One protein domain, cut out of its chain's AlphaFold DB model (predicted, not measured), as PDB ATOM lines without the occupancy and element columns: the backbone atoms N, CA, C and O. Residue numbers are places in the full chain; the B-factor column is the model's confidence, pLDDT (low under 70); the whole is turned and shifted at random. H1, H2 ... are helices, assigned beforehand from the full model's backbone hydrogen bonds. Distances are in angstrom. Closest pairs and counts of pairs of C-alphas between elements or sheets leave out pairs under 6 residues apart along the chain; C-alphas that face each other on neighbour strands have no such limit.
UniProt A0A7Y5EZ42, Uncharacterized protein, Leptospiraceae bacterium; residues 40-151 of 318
ATOM      1  N   HIS A  40      96.689 185.043 108.237       80.19
ATOM      2  CA  HIS A  40      97.717 184.073 108.575       80.19
ATOM      3  C   HIS A  40      97.310 182.774 107.899       80.19
ATOM      4  O   HIS A  40      96.237 182.262 108.221       80.19
ATOM      5  N   ASP A  41      98.141 182.232 107.005       81.62
ATOM      6  CA  ASP A  41      97.752 181.137 106.101       81.62
ATOM      7  C   ASP A  41      97.132 179.956 106.860       81.62
ATOM      8  O   ASP A  41      96.016 179.535 106.563       81.62
ATOM      9  N   LEU A  42      97.791 179.478 107.924       85.31
ATOM     10  CA  LEU A  42      97.247 178.393 108.747       85.31
ATOM     11  C   LEU A  42      95.876 178.718 109.365       85.31
ATOM     12  O   LEU A  42      94.955 177.909 109.262       85.31
ATOM     13  N   LEU A  43      95.731 179.875 110.024       85.31
ATOM     14  CA  LEU A  43      94.464 180.272 110.649       85.31
ATOM     15  C   LEU A  43      93.372 180.481 109.600       85.31
ATOM     16  O   LEU A  43      92.214 180.165 109.853       85.31
ATOM     17  N   HIS A  44      93.742 180.975 108.420       82.25
ATOM     18  CA  HIS A  44      92.840 181.171 107.298       82.25
ATOM     19  C   HIS A  44      92.343 179.827 106.752       82.25
ATOM     20  O   HIS A  44      91.134 179.601 106.687       82.25
ATOM     21  N   PHE A  45      93.249 178.895 106.444       85.75
ATOM     22  CA  PHE A  45      92.896 177.536 106.026       85.75
ATOM     23  C   PHE A  45      92.025 176.829 107.067       85.75
ATOM     24  O   PHE A  45      91.029 176.196 106.707       85.75
ATOM     25  N   MET A  46      92.355 176.994 108.352       88.19
ATOM     26  CA  MET A  46      91.572 176.445 109.455       88.19
ATOM     27  C   MET A  46      90.175 177.067 109.551       88.19
ATOM     28  O   MET A  46      89.204 176.356 109.796       88.19
ATOM     29  N   ALA A  47      90.052 178.380 109.348       84.88
ATOM     30  CA  ALA A  47      88.776 179.084 109.417       84.88
ATOM     31  C   ALA A  47      87.846 178.759 108.238       84.88
ATOM     32  O   ALA A  47      86.632 178.735 108.429       84.88
ATOM     33  N   ILE A  48      88.392 178.515 107.038       85.38
ATOM     34  CA  ILE A  48      87.599 178.207 105.837       85.38
ATOM     35  C   ILE A  48      87.213 176.737 105.766       85.38
ATOM     36  O   ILE A  48      86.039 176.417 105.604       85.38
ATOM     37  N   GLY A  49      88.196 175.840 105.825       86.50
ATOM     38  CA  GLY A  49      87.963 174.418 105.575       86.50
ATOM     39  C   GLY A  49      88.155 173.536 106.804       86.50
ATOM     40  O   GLY A  49      88.162 172.311 106.689       86.50
ATOM     41  N   GLY A  50      88.295 174.138 107.986       89.88
ATOM     42  CA  GLY A  50      88.380 173.424 109.250       89.88
ATOM     43  C   GLY A  50      89.747 172.793 109.504       89.88
ATOM     44  O   GLY A  50      90.784 173.199 108.982       89.88
ATOM     45  N   VAL A  51      89.755 171.762 110.344       91.44
ATOM     46  CA  VAL A  51      90.994 171.122 110.813       91.44
ATOM     47  C   VAL A  51      91.746 170.413 109.680       91.44
ATOM     48  O   VAL A  51      92.974 170.356 109.705       91.44
ATOM     49  N   LEU A  52      91.044 169.903 108.663       93.56
ATOM     50  CA  LEU A  52      91.666 169.115 107.596       93.56
ATOM     51  C   LEU A  52      92.681 169.934 106.763       93.56
ATOM     52  O   LEU A  52      93.837 169.513 106.695       93.56
ATOM     53  N   PRO A  53      92.348 171.110 106.193       90.06
ATOM     54  CA  PRO A  53      93.333 171.971 105.532       90.06
ATOM     55  C   PRO A  53      94.476 172.430 106.435       90.06
ATOM     56  O   PRO A  53      95.602 172.548 105.962       90.06
ATOM     57  N   ALA A  54      94.226 172.639 107.731       89.06
ATOM     58  CA  ALA A  54      95.283 172.980 108.681       89.06
ATOM     59  C   ALA A  54      96.309 171.838 108.821       89.06
ATOM     60  O   ALA A  54      97.517 172.073 108.799       89.06
ATOM     61  N   ILE A  55      95.840 170.586 108.886       92.12
ATOM     62  CA  ILE A  55      96.711 169.402 108.876       92.12
ATOM     63  C   ILE A  55      97.469 169.304 107.549       92.12
ATOM     64  O   ILE A  55      98.678 169.080 107.556       92.12
ATOM     65  N   LEU A  56      96.791 169.494 106.412       91.88
ATOM     66  CA  LEU A  56      97.426 169.443 105.092       91.88
ATOM     67  C   LEU A  56      98.511 170.517 104.930       91.88
ATOM     68  O   LEU A  56      99.570 170.225 104.381       91.88
ATOM     69  N   PHE A  57      98.289 171.718 105.461       88.94
ATOM     70  CA  PHE A  57      99.287 172.784 105.495       88.94
ATOM     71  C   PHE A  57     100.530 172.377 106.300       88.94
ATOM     72  O   PHE A  57     101.658 172.549 105.839       88.94
ATOM     73  N   LEU A  58     100.358 171.778 107.482       90.81
ATOM     74  CA  LEU A  58     101.493 171.292 108.275       90.81
ATOM     75  C   LEU A  58     102.230 170.150 107.564       90.81
ATOM     76  O   LEU A  58     103.460 170.130 107.536       90.81
ATOM     77  N   LEU A  59     101.494 169.221 106.946       91.38
ATOM     78  CA  LEU A  59     102.082 168.142 106.152       91.38
ATOM     79  C   LEU A  59     102.877 168.684 104.965       91.38
ATOM     80  O   LEU A  59     103.982 168.200 104.719       91.38
ATOM     81  N   PHE A  60     102.367 169.703 104.268       88.25
ATOM     82  CA  PHE A  60     103.088 170.384 103.194       88.25
ATOM     83  C   PHE A  60     104.474 170.846 103.659       88.25
ATOM     84  O   PHE A  60     105.469 170.537 103.001       88.25
ATOM     85  N   TRP A  61     104.571 171.478 104.832       87.94
ATOM     86  CA  TRP A  61     105.855 171.900 105.396       87.94
ATOM     87  C   TRP A  61     106.765 170.740 105.793       87.94
ATOM     88  O   TRP A  61     107.961 170.787 105.498       87.94
ATOM     89  N   VAL A  62     106.219 169.674 106.392       90.62
ATOM     90  CA  VAL A  62     106.991 168.456 106.698       90.62
ATOM     91  C   VAL A  62     107.608 167.891 105.422       90.62
ATOM     92  O   VAL A  62     108.799 167.576 105.404       90.62
ATOM     93  N   PHE A  63     106.822 167.781 104.350       88.44
ATOM     94  CA  PHE A  63     107.303 167.278 103.070       88.44
ATOM     95  C   PHE A  63     108.328 168.220 102.450       88.44
ATOM     96  O   PHE A  63     109.404 167.757 102.084       88.44
ATOM     97  N   LEU A  64     108.053 169.523 102.387       86.56
ATOM     98  CA  LEU A  64     108.956 170.518 101.808       86.56
ATOM     99  C   LEU A  64     110.320 170.539 102.515       86.56
ATOM    100  O   LEU A  64     111.358 170.489 101.854       86.56
ATOM    101  N   LEU A  65     110.335 170.535 103.853       88.25
ATOM    102  CA  LEU A  65     111.564 170.458 104.645       88.25
ATOM    103  C   LEU A  65     112.278 169.122 104.456       88.25
ATOM    104  O   LEU A  65     113.497 169.095 104.275       88.25
ATOM    105  N   ASN A  66     111.532 168.018 104.431       87.69
ATOM    106  CA  ASN A  66     112.094 166.700 104.173       87.69
ATOM    107  C   ASN A  66     112.755 166.638 102.793       87.69
ATOM    108  O   ASN A  66     113.884 166.165 102.684       87.69
ATOM    109  N   TYR A  67     112.118 167.188 101.759       83.69
ATOM    110  CA  TYR A  67     112.722 167.314 100.436       83.69
ATOM    111  C   TYR A  67     113.970 168.184 100.476       83.69
ATOM    112  O   TYR A  67     115.024 167.758 100.003       83.69
ATOM    113  N   PHE A  68     113.893 169.360 101.100       84.94
ATOM    114  CA  PHE A  68     115.040 170.243 101.234       84.94
ATOM    115  C   PHE A  68     116.223 169.512 101.873       84.94
ATOM    116  O   PHE A  68     117.316 169.532 101.309       84.94
ATOM    117  N   PHE A  69     116.045 168.842 103.013       85.94
ATOM    118  CA  PHE A  69     117.127 168.162 103.732       85.94
ATOM    119  C   PHE A  69     117.680 166.914 103.028       85.94
ATOM    120  O   PHE A  69     118.837 166.571 103.262       85.94
ATOM    121  N   GLN A  70     116.908 166.254 102.159       82.94
ATOM    122  CA  GLN A  70     117.372 165.081 101.403       82.94
ATOM    123  C   GLN A  70     118.213 165.426 100.165       82.94
ATOM    124  O   GLN A  70     118.913 164.554  99.641       82.94
ATOM    125  N   ILE A  71     118.151 166.671  99.682       79.19
ATOM    126  CA  ILE A  71     118.925 167.122  98.522       79.19
ATOM    127  C   ILE A  71     120.334 167.535  98.968       79.19
ATOM    128  O   ILE A  71     120.510 168.256  99.954       79.19
ATOM    129  N   LYS A  72     121.356 167.121  98.203       78.44
ATOM    130  CA  LYS A  72     122.739 167.577  98.403       78.44
ATOM    131  C   LYS A  72     122.795 169.103  98.316       78.44
ATOM    132  O   LYS A  72     122.468 169.686  97.284       78.44
ATOM    133  N   LYS A  73     123.223 169.737  99.407       79.75
ATOM    134  CA  LYS A  73     123.293 171.191  99.519       79.75
ATOM    135  C   LYS A  73     124.415 171.738  98.645       79.75
ATOM    136  O   LYS A  73     125.571 171.359  98.802       79.75
ATOM    137  N   THR A  74     124.065 172.648  97.752       78.75
ATOM    138  CA  THR A  74     125.011 173.531  97.071       78.75
ATOM    139  C   THR A  74     124.715 174.967  97.512       78.75
ATOM    140  O   THR A  74     123.552 175.272  97.799       78.75
ATOM    141  N   PRO A  75     125.719 175.859  97.580       77.81
ATOM    142  CA  PRO A  75     125.491 177.261  97.940       77.81
ATOM    143  C   PRO A  75     124.424 177.926  97.062       77.81
ATOM    144  O   PRO A  75     123.570 178.652  97.560       77.81
ATOM    145  N   THR A  76     124.408 177.590  95.769       75.69
ATOM    146  CA  THR A  76     123.402 178.057  94.811       75.69
ATOM    147  C   THR A  76     122.002 177.550  95.142       75.69
ATOM    148  O   THR A  76     121.076 178.346  95.177       75.69
ATOM    149  N   LEU A  77     121.817 176.263  95.452       75.44
ATOM    150  CA  LEU A  77     120.505 175.741  95.851       75.44
ATOM    151  C   LEU A  77     120.001 176.412  97.130       75.44
ATOM    152  O   LEU A  77     118.827 176.751  97.222       75.44
ATOM    153  N   ILE A  78     120.874 176.600  98.119       76.75
ATOM    154  CA  ILE A  78     120.501 177.264  99.369       76.75
ATOM    155  C   ILE A  78     119.998 178.685  99.086       76.75
ATOM    156  O   ILE A  78     118.916 179.035  99.546       76.75
ATOM    157  N   LEU A  79     120.743 179.453  98.289       73.75
ATOM    158  CA  LEU A  79     120.434 180.851  98.001       73.75
ATOM    159  C   LEU A  79     119.210 181.012  97.081       73.75
ATOM    160  O   LEU A  79     118.341 181.830  97.353       73.75
ATOM    161  N   PHE A  80     119.103 180.196  96.029       73.38
ATOM    162  CA  PHE A  80     118.044 180.310  95.019       73.38
ATOM    163  C   PHE A  80     116.773 179.519  95.340       73.38
ATOM    164  O   PHE A  80     115.752 179.735  94.697       73.38
ATOM    165  N   SER A  81     116.793 178.616  96.326       74.19
ATOM    166  CA  SER A  81     115.571 177.908  96.732       74.19
ATOM    167  C   SER A  81     114.574 178.797  97.470       74.19
ATOM    168  O   SER A  81     113.445 178.369  97.646       74.19
ATOM    169  N   GLY A  82     114.968 179.971  97.979       74.62
ATOM    170  CA  GLY A  82     114.074 180.863  98.734       74.62
ATOM    171  C   GLY A  82     113.510 180.271 100.037       74.62
ATOM    172  O   GLY A  82     112.757 180.943 100.738       74.62
ATOM    173  N   ILE A  83     113.877 179.036 100.401       78.75
ATOM    174  CA  ILE A  83     113.242 178.278 101.487       78.75
ATOM    175  C   ILE A  83     113.392 178.969 102.845       78.75
ATOM    176  O   ILE A  83     112.477 178.931 103.660       78.75
ATOM    177  N   PHE A  84     114.522 179.642 103.074       78.88
ATOM    178  CA  PHE A  84     114.785 180.378 104.309       78.88
ATOM    179  C   PHE A  84     113.991 181.680 104.421       78.88
ATOM    180  O   PHE A  84     113.790 182.145 105.536       78.88
ATOM    181  N   SER A  85     113.516 182.234 103.305       75.62
ATOM    182  CA  SER A  85     112.590 183.371 103.298       75.62
ATOM    183  C   SER A  85     111.147 182.889 103.445       75.62
ATOM    184  O   SER A  85     110.384 183.428 104.237       75.62
ATOM    185  N   ILE A  86     110.794 181.807 102.745       76.56
ATOM    186  CA  ILE A  86     109.428 181.269 102.708       76.56
ATOM    187  C   ILE A  86     109.044 180.596 104.027       76.56
ATOM    188  O   ILE A  86     107.893 180.685 104.421       76.56
ATOM    189  N   LEU A  87     109.976 179.963 104.747       79.06
ATOM    190  CA  LEU A  87     109.698 179.364 106.060       79.06
ATOM    191  C   LEU A  87     109.163 180.374 107.091       79.06
ATOM    192  O   LEU A  87     108.062 180.163 107.595       79.06
ATOM    193  N   PRO A  88     109.884 181.459 107.433       73.69
ATOM    194  CA  PRO A  88     109.359 182.466 108.347       73.69
ATOM    195  C   PRO A  88     108.147 183.187 107.747       73.69
ATOM    196  O   PRO A  88     107.178 183.410 108.464       73.69
ATOM    197  N   ALA A  89     108.140 183.485 106.446       72.44
ATOM    198  CA  ALA A  89     107.016 184.188 105.840       72.44
ATOM    199  C   ALA A  89     105.724 183.349 105.835       72.44
ATOM    200  O   ALA A  89     104.685 183.816 106.271       72.44
ATOM    201  N   GLY A  90     105.774 182.071 105.463       73.19
ATOM    202  CA  GLY A  90     104.595 181.204 105.431       73.19
ATOM    203  C   GLY A  90     104.105 180.739 106.808       73.19
ATOM    204  O   GLY A  90     102.939 180.380 106.940       73.19
ATOM    205  N   PHE A  91     104.951 180.747 107.846       77.38
ATOM    206  CA  PHE A  91     104.504 180.478 109.222       77.38
ATOM    207  C   PHE A  91     103.999 181.720 109.959       77.38
ATOM    208  O   PHE A  91     103.213 181.559 110.880       77.38
ATOM    209  N   PHE A  92     104.447 182.928 109.608       74.19
ATOM    210  CA  PHE A  92     104.142 184.142 110.379       74.19
ATOM    211  C   PHE A  92     103.400 185.228 109.582       74.19
ATOM    212  O   PHE A  92     102.980 186.222 110.174       74.19
ATOM    213  N   GLN A  93     103.227 185.060 108.269       72.62
ATOM    214  CA  GLN A  93     102.569 185.999 107.351       72.62
ATOM    215  C   GLN A  93     101.684 185.250 106.328       72.62
ATOM    216  O   GLN A  93     101.571 184.022 106.358       72.62
ATOM    217  N   CYS A  94     101.021 186.004 105.447       71.81
ATOM    218  CA  CYS A  94     100.303 185.490 104.279       71.81
ATOM    219  C   CYS A  94     101.290 185.338 103.132       71.81
ATOM    220  O   CYS A  94     101.847 186.338 102.688       71.81
ATOM    221  N   TYR A  95     101.519 184.129 102.637       68.56
ATOM    222  CA  TYR A  95     102.446 183.955 101.514       68.56
ATOM    223  C   TYR A  95     101.943 182.964 100.477       68.56
ATOM    224  O   TYR A  95     102.214 183.099  99.289       68.56
ATOM    225  N   ILE A  96     101.187 181.957 100.915       62.84
ATOM    226  CA  ILE A  96     100.594 180.961 100.024       62.84
ATOM    227  C   ILE A  96      99.318 181.505  99.362       62.84
ATOM    228  O   ILE A  96      98.916 180.988  98.322       62.84
ATOM    229  N   GLN A  97      98.687 182.530  99.943       59.81
ATOM    230  CA  GLN A  97      97.414 183.094  99.473       59.81
ATOM    231  C   GLN A  97      97.481 184.558  99.000       59.81
ATOM    232  O   GLN A  97      96.465 185.060  98.524       59.81
ATOM    233  N   ASP A  98      98.629 185.231  99.122       64.75
ATOM    234  CA  ASP A  98      98.790 186.659  98.790       64.75
ATOM    235  C   ASP A  98      99.584 186.886  97.486       64.75
ATOM    236  O   ASP A  98     100.040 185.927  96.869       64.75
ATOM    237  N   ASP A  99      99.807 188.137  97.068       56.81
ATOM    238  CA  ASP A  99     100.480 188.504  95.800       56.81
ATOM    239  C   ASP A  99     101.895 187.890  95.618       56.81
ATOM    240  O   ASP A  99     102.439 187.835  94.510       56.81
ATOM    241  N   GLU A 100     102.483 187.347  96.688       62.62
ATOM    242  CA  GLU A 100     103.804 186.717  96.712       62.62
ATOM    243  C   GLU A 100     103.784 185.171  96.567       62.62
ATOM    244  O   GLU A 100     104.833 184.533  96.694       62.62
ATOM    245  N   VAL A 101     102.647 184.545  96.185       66.56
ATOM    246  CA  VAL A 101     102.515 183.082  95.890       66.56
ATOM    247  C   VAL A 101     103.598 182.554  94.933       66.56
ATOM    248  O   VAL A 101     103.953 181.367  94.941       66.56
ATOM    249  N   SER A 102     104.168 183.438  94.114       65.31
ATOM    250  CA  SER A 102     105.260 183.101  93.208       65.31
ATOM    251  C   SER A 102     106.517 182.588  93.928       65.31
ATOM    252  O   SER A 102     107.166 181.694  93.386       65.31
ATOM    253  N   LEU A 103     106.855 183.033  95.152       68.81
ATOM    254  CA  LEU A 103     108.060 182.515  95.824       68.81
ATOM    255  C   LEU A 103     107.914 181.066  96.304       68.81
ATOM    256  O   LEU A 103     108.822 180.283  96.016       68.81
ATOM    257  N   PRO A 104     106.817 180.647  96.972       70.31
ATOM    258  CA  PRO A 104     106.549 179.237  97.247       70.31
ATOM    259  C   PRO A 104     106.648 178.381  95.987       70.31
ATOM    260  O   PRO A 104     107.273 177.318  96.007       70.31
ATOM    261  N   PHE A 105     106.107 178.872  94.869       75.06
ATOM    262  CA  PHE A 105     106.219 178.202  93.580       75.06
ATOM    263  C   PHE A 105     107.679 178.085  93.111       75.06
ATOM    264  O   PHE A 105     108.134 176.979  92.813       75.06
ATOM    265  N   TYR A 106     108.450 179.178  93.105       73.81
ATOM    266  CA  TYR A 106     109.862 179.159  92.712       73.81
ATOM    267  C   TYR A 106     110.722 178.283  93.624       73.81
ATOM    268  O   TYR A 106     111.616 177.592  93.135       73.81
ATOM    269  N   ALA A 107     110.426 178.235  94.920       74.25
ATOM    270  CA  ALA A 107     111.094 177.341  95.852       74.25
ATOM    271  C   ALA A 107     110.836 175.878  95.522       74.25
ATOM    272  O   ALA A 107     111.775 175.086  95.434       74.25
ATOM    273  N   ILE A 108     109.575 175.521  95.276       77.94
ATOM    274  CA  ILE A 108     109.205 174.169  94.859       77.94
ATOM    275  C   ILE A 108     109.901 173.823  93.536       77.94
ATOM    276  O   ILE A 108     110.519 172.763  93.438       77.94
ATOM    277  N   VAL A 109     109.896 174.719  92.544       77.62
ATOM    278  CA  VAL A 109     110.588 174.512  91.259       77.62
ATOM    279  C   VAL A 109     112.099 174.348  91.448       77.62
ATOM    280  O   VAL A 109     112.690 173.426  90.882       77.62
ATOM    281  N   GLY A 110     112.743 175.183  92.264       74.25
ATOM    282  CA  GLY A 110     114.172 175.092  92.574       74.25
ATOM    283  C   GLY A 110     114.546 173.771  93.253       74.25
ATOM    284  O   GLY A 110     115.537 173.128  92.896       74.25
ATOM    285  N   LEU A 111     113.711 173.303  94.183       75.94
ATOM    286  CA  LEU A 111     113.897 172.014  94.850       75.94
ATOM    287  C   LEU A 111     113.687 170.840  93.882       75.94
ATOM    288  O   LEU A 111     114.546 169.960  93.798       75.94
ATOM    289  N   LEU A 112     112.609 170.850  93.092       75.38
ATOM    290  CA  LEU A 112     112.290 169.793  92.124       75.38
ATOM    291  C   LEU A 112     113.323 169.698  90.990       75.38
ATOM    292  O   LEU A 112     113.714 168.601  90.586       75.38
ATOM    293  N   THR A 113     113.812 170.827  90.479       71.62
ATOM    294  CA  THR A 113     114.871 170.838  89.454       71.62
ATOM    295  C   THR A 113     116.193 170.308  90.002       71.62
ATOM    296  O   THR A 113     116.887 169.555  89.313       71.62
ATOM    297  N   SER A 114     116.517 170.599  91.265       66.94
ATOM    298  CA  SER A 114     117.695 170.026  91.912       66.94
ATOM    299  C   SER A 114     117.575 168.519  92.156       66.94
ATOM    300  O   SER A 114     118.602 167.838  92.152       66.94
ATOM    301  N   MET A 115     116.363 167.978  92.330       63.38
ATOM    302  CA  MET A 115     116.143 166.532  92.470       63.38
ATOM    303  C   MET A 115     116.503 165.754  91.203       63.38
ATOM    304  O   MET A 115     117.045 164.660  91.301       63.38
ATOM    305  N   LYS A 116     116.256 166.309  90.007       62.00
ATOM    306  CA  LYS A 116     116.656 165.645  88.752       62.00
ATOM    307  C   LYS A 116     118.176 165.509  88.618       62.00
ATOM    308  O   LYS A 116     118.645 164.582  87.968       62.00
ATOM    309  N   LYS A 117     118.943 166.421  89.228       59.00
ATOM    310  CA  LYS A 117     120.415 166.427  89.181       59.00
ATOM    311  C   LYS A 117     121.078 165.636  90.311       59.00
ATOM    312  O   LYS A 117     122.171 165.117  90.113       59.00
ATOM    313  N   ASN A 118     120.443 165.534  91.480       58.41
ATOM    314  CA  ASN A 118     121.045 164.955  92.684       58.41
ATOM    315  C   ASN A 118     120.274 163.711  93.157       58.41
ATOM    316  O   ASN A 118     119.057 163.757  93.321       58.41
ATOM    317  N   ARG A 119     120.976 162.606  93.456       60.28
ATOM    318  CA  ARG A 119     120.369 161.417  94.089       60.28
ATOM    319  C   ARG A 119     119.755 161.790  95.446       60.28
ATOM    320  O   ARG A 119     120.444 162.353  96.295       60.28
ATOM    321  N   LEU A 120     118.485 161.435  95.655       64.44
ATOM    322  CA  LEU A 120     117.801 161.560  96.945       64.44
ATOM    323  C   LEU A 120     118.474 160.668  97.991       64.44
ATOM    324  O   LEU A 120     118.579 159.454  97.802       64.44
ATOM    325  N   ILE A 121     118.866 161.248  99.124       66.38
ATOM    326  CA  ILE A 121     119.309 160.477 100.287       66.38
ATOM    327  C   ILE A 121     118.058 160.088 101.081       66.38
ATOM    328  O   ILE A 121     117.633 160.805 101.985       66.38
ATOM    329  N   LYS A 122     117.429 158.955 100.739       66.25
ATOM    330  CA  LYS A 122     116.300 158.426 101.523       66.25
ATOM    331  C   LYS A 122     116.799 157.996 102.904       66.25
ATOM    332  O   LYS A 122     117.511 157.006 103.031       66.25
ATOM    333  N   ASN A 123     116.417 158.738 103.941       77.06
ATOM    334  CA  ASN A 123     116.773 158.431 105.323       77.06
ATOM    335  C   ASN A 123     115.614 158.770 106.269       77.06
ATOM    336  O   ASN A 123     115.218 159.930 106.390       77.06
ATOM    337  N   ASN A 124     115.116 157.772 107.000       79.69
ATOM    338  CA  ASN A 124     114.028 157.945 107.970       79.69
ATOM    339  C   ASN A 124     114.393 158.919 109.106       79.69
ATOM    340  O   ASN A 124     113.505 159.549 109.681       79.69
ATOM    341  N   LYS A 125     115.688 159.101 109.418       86.44
ATOM    342  CA  LYS A 125     116.135 160.131 110.372       86.44
ATOM    343  C   LYS A 125     115.862 161.549 109.854       86.44
ATOM    344  O   LYS A 125     115.502 162.408 110.648       86.44
ATOM    345  N   ILE A 126     115.966 161.788 108.542       86.38
ATOM    346  CA  ILE A 126     115.712 163.108 107.935       86.38
ATOM    347  C   ILE A 126     114.227 163.470 108.017       86.38
ATOM    348  O   ILE A 126     113.886 164.608 108.341       86.38
ATOM    349  N   PHE A 127     113.342 162.493 107.818       87.56
ATOM    350  CA  PHE A 127     111.909 162.707 108.005       87.56
ATOM    351  C   PHE A 127     111.587 163.116 109.450       87.56
ATOM    352  O   PHE A 127     110.880 164.097 109.665       87.56
ATOM    353  N   LYS A 128     112.184 162.441 110.448       89.25
ATOM    354  CA  LYS A 128     112.043 162.823 111.865       89.25
ATOM    355  C   LYS A 128     112.543 164.245 112.138       89.25
ATOM    356  O   LYS A 128     111.857 164.990 112.825       89.25
ATOM    357  N   ILE A 129     113.691 164.636 111.579       90.00
ATOM    358  CA  ILE A 129     114.226 166.005 111.713       90.00
ATOM    359  C   ILE A 129     113.243 167.029 111.138       90.00
ATOM    360  O   ILE A 129     112.956 168.034 111.778       90.00
ATOM    361  N   SER A 130     112.687 166.754 109.959       89.81
ATOM    362  CA  SER A 130     111.735 167.645 109.279       89.81
ATOM    363  C   SER A 130     110.435 167.796 110.064       89.81
ATOM    364  O   SER A 130     109.913 168.902 110.204       89.81
ATOM    365  N   LEU A 131     109.945 166.694 110.639       91.56
ATOM    366  CA  LEU A 131     108.786 166.692 111.523       91.56
ATOM    367  C   LEU A 131     109.043 167.529 112.783       91.56
ATOM    368  O   LEU A 131     108.248 168.409 113.099       91.56
ATOM    369  N   VAL A 132     110.169 167.303 113.468       92.50
ATOM    370  CA  VAL A 132     110.547 168.063 114.672       92.50
ATOM    371  C   VAL A 132     110.703 169.552 114.360       92.50
ATOM    372  O   VAL A 132     110.196 170.381 115.110       92.50
ATOM    373  N   ALA A 133     111.336 169.902 113.237       90.06
ATOM    374  CA  ALA A 133     111.481 171.289 112.803       90.06
ATOM    375  C   ALA A 133     110.121 171.957 112.547       90.06
ATOM    376  O   ALA A 133     109.891 173.075 113.001       90.06
ATOM    377  N   THR A 134     109.197 171.255 111.885       90.69
ATOM    378  CA  THR A 134     107.837 171.761 111.632       90.69
ATOM    379  C   THR A 134     107.070 171.967 112.939       90.69
ATOM    380  O   THR A 134     106.447 173.009 113.124       90.69
ATOM    381  N   ILE A 135     107.152 171.014 113.877       92.19
ATOM    382  CA  ILE A 135     106.520 171.128 115.202       92.19
ATOM    383  C   ILE A 135     107.099 172.313 115.977       92.19
ATOM    384  O   ILE A 135     106.346 173.064 116.589       92.19
ATOM    385  N   PHE A 136     108.419 172.507 115.937       92.50
ATOM    386  CA  PHE A 136     109.074 173.632 116.597       92.50
ATOM    387  C   PHE A 136     108.620 174.983 116.025       92.50
ATOM    388  O   PHE A 136     108.282 175.881 116.794       92.50
ATOM    389  N   LEU A 137     108.562 175.118 114.695       90.06
ATOM    390  CA  LEU A 137     108.064 176.328 114.028       90.06
ATOM    391  C   LEU A 137     106.590 176.591 114.347       90.06
ATOM    392  O   LEU A 137     106.208 177.716 114.650       90.06
ATOM    393  N   PHE A 138     105.765 175.547 114.346       90.25
ATOM    394  CA  PHE A 138     104.367 175.666 114.736       90.25
ATOM    395  C   PHE A 138     104.224 176.098 116.205       90.25
ATOM    396  O   PHE A 138     103.460 177.009 116.510       90.25
ATOM    397  N   ALA A 139     104.995 175.509 117.122       91.75
ATOM    398  CA  ALA A 139     104.972 175.885 118.532       91.75
ATOM    399  C   ALA A 139     105.430 177.336 118.750       91.75
ATOM    400  O   ALA A 139     104.787 178.072 119.500       91.75
ATOM    401  N   SER A 140     106.497 177.778 118.077       91.25
ATOM    402  CA  SER A 140     106.983 179.160 118.180       91.25
ATOM    403  C   SER A 140     105.971 180.166 117.627       91.25
ATOM    404  O   SER A 140     105.743 181.207 118.243       91.25
ATOM    405  N   MET A 141     105.290 179.824 116.533       89.00
ATOM    406  CA  MET A 141     104.181 180.591 115.971       89.00
ATOM    407  C   MET A 141     102.999 180.690 116.946       89.00
ATOM    408  O   MET A 141     102.486 181.785 117.170       89.00
ATOM    409  N   ILE A 142     102.591 179.595 117.596       89.62
ATOM    410  CA  ILE A 142     101.531 179.629 118.619       89.62
ATOM    411  C   ILE A 142     101.929 180.520 119.801       89.62
ATOM    412  O   ILE A 142     101.121 181.332 120.253       89.62
ATOM    413  N   VAL A 143     103.175 180.426 120.275       91.69
ATOM    414  CA  VAL A 143     103.699 181.310 121.329       91.69
ATOM    415  C   VAL A 143     103.667 182.774 120.879       91.69
ATOM    416  O   VAL A 143     103.241 183.643 121.642       91.69
ATOM    417  N   PHE A 144     104.061 183.055 119.636       87.69
ATOM    418  CA  PHE A 144     104.011 184.395 119.058       87.69
ATOM    419  C   PHE A 144     102.580 184.941 118.970       87.69
ATOM    420  O   PHE A 144     102.342 186.075 119.387       87.69
ATOM    421  N   LEU A 145     101.620 184.146 118.489       86.06
ATOM    422  CA  LEU A 145     100.205 184.523 118.422       86.06
ATOM    423  C   LEU A 145      99.628 184.764 119.822       86.06
ATOM    424  O   LEU A 145      98.945 185.763 120.052       86.06
ATOM    425  N   TYR A 146      99.949 183.900 120.783       90.00
ATOM    426  CA  TYR A 146      99.534 184.052 122.176       90.00
ATOM    427  C   TYR A 146     100.070 185.344 122.804       90.00
ATOM    428  O   TYR A 146      99.331 186.078 123.459       90.00
ATOM    429  N   TYR A 147     101.347 185.660 122.586       88.38
ATOM    430  CA  TYR A 147     101.936 186.894 123.098       88.38
ATOM    431  C   TYR A 147     101.375 188.133 122.387       88.38
ATOM    432  O   TYR A 147     101.058 189.129 123.034       88.38
ATOM    433  N   SER A 148     101.206 188.068 121.065       81.50
ATOM    434  CA  SER A 148     100.728 189.191 120.252       81.50
ATOM    435  C   SER A 148      99.271 189.550 120.545       81.50
ATOM    436  O   SER A 148      98.951 190.730 120.637       81.50
ATOM    437  N   THR A 149      98.408 188.559 120.783       81.62
ATOM    438  CA  THR A 149      96.986 188.772 121.125       81.62
ATOM    439  C   THR A 149      96.760 189.327 122.535       81.62
ATOM    440  O   THR A 149      95.682 189.839 122.822       81.62
ATOM    441  N   ARG A 150      97.765 189.260 123.418       83.75
ATOM    442  CA  ARG A 150      97.697 189.788 124.791       83.75
ATOM    443  C   ARG A 150      98.274 191.189 124.958       83.75
ATOM    444  O   ARG A 150      98.182 191.750 126.049       83.75
ATOM    445  N   LYS A 151      98.887 191.757 123.920       80.38
ATOM    446  CA  LYS A 151      99.385 193.132 123.990       80.38
ATOM    447  C   LYS A 151      98.209 194.095 124.065       80.38
ATOM    448  O   LYS A 151      97.270 194.009 123.278       80.38
TER     449      LYS A 151
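Overview. This is residues 40 to 151 of the 318 residues of an uncharacterized protein of Leptospiraceae bacterium (UniProt A0A7Y5EZ42). The longest helix, H6, crosses one side of a middle made by H2 and H4, with H5 on the other side; H1 folds back at one end of H2, and H3 packs on H5. Residues 146 to 151 stick out. The printed part has 112 residues with six named helices, H1 to H6 in order, all helix and compact: radius of gyration of the C-alphas 14.8 A, spans 46 by 32 by 27 A.

Along the chain. Find C-alpha 124 at (114.028, 157.945, 107.970); H6 runs 37.6 A to C-alpha 149 at (96.986, 188.772, 121.125). H2 is residues 51 to 70, 28.7 A; H5, 102 to 117, 22.9 A; H4, 83 to 92; H1, 41 to 49; H3, 75 to 80.

Arrangement. H6 touches H2 with residues 126 to 134 alone, at a steep tilt of 50 degrees, opposite ways; closest C-alphas Asn 66 and Ser 130, 5.2 A. H2, H4 and H5 form an up-and-down bundle, each running against the one before. O i to N i+4 pairs are within hydrogen-bond range throughout H1, H2, H3 and H6, in 5 of 6 in H4 and 11 of 12 in H5.

Size, cuts and confidence. The printed part has no cut, and no link is long. Look for pLDDT under 70 at residues 95 to 103 and 114 to 122.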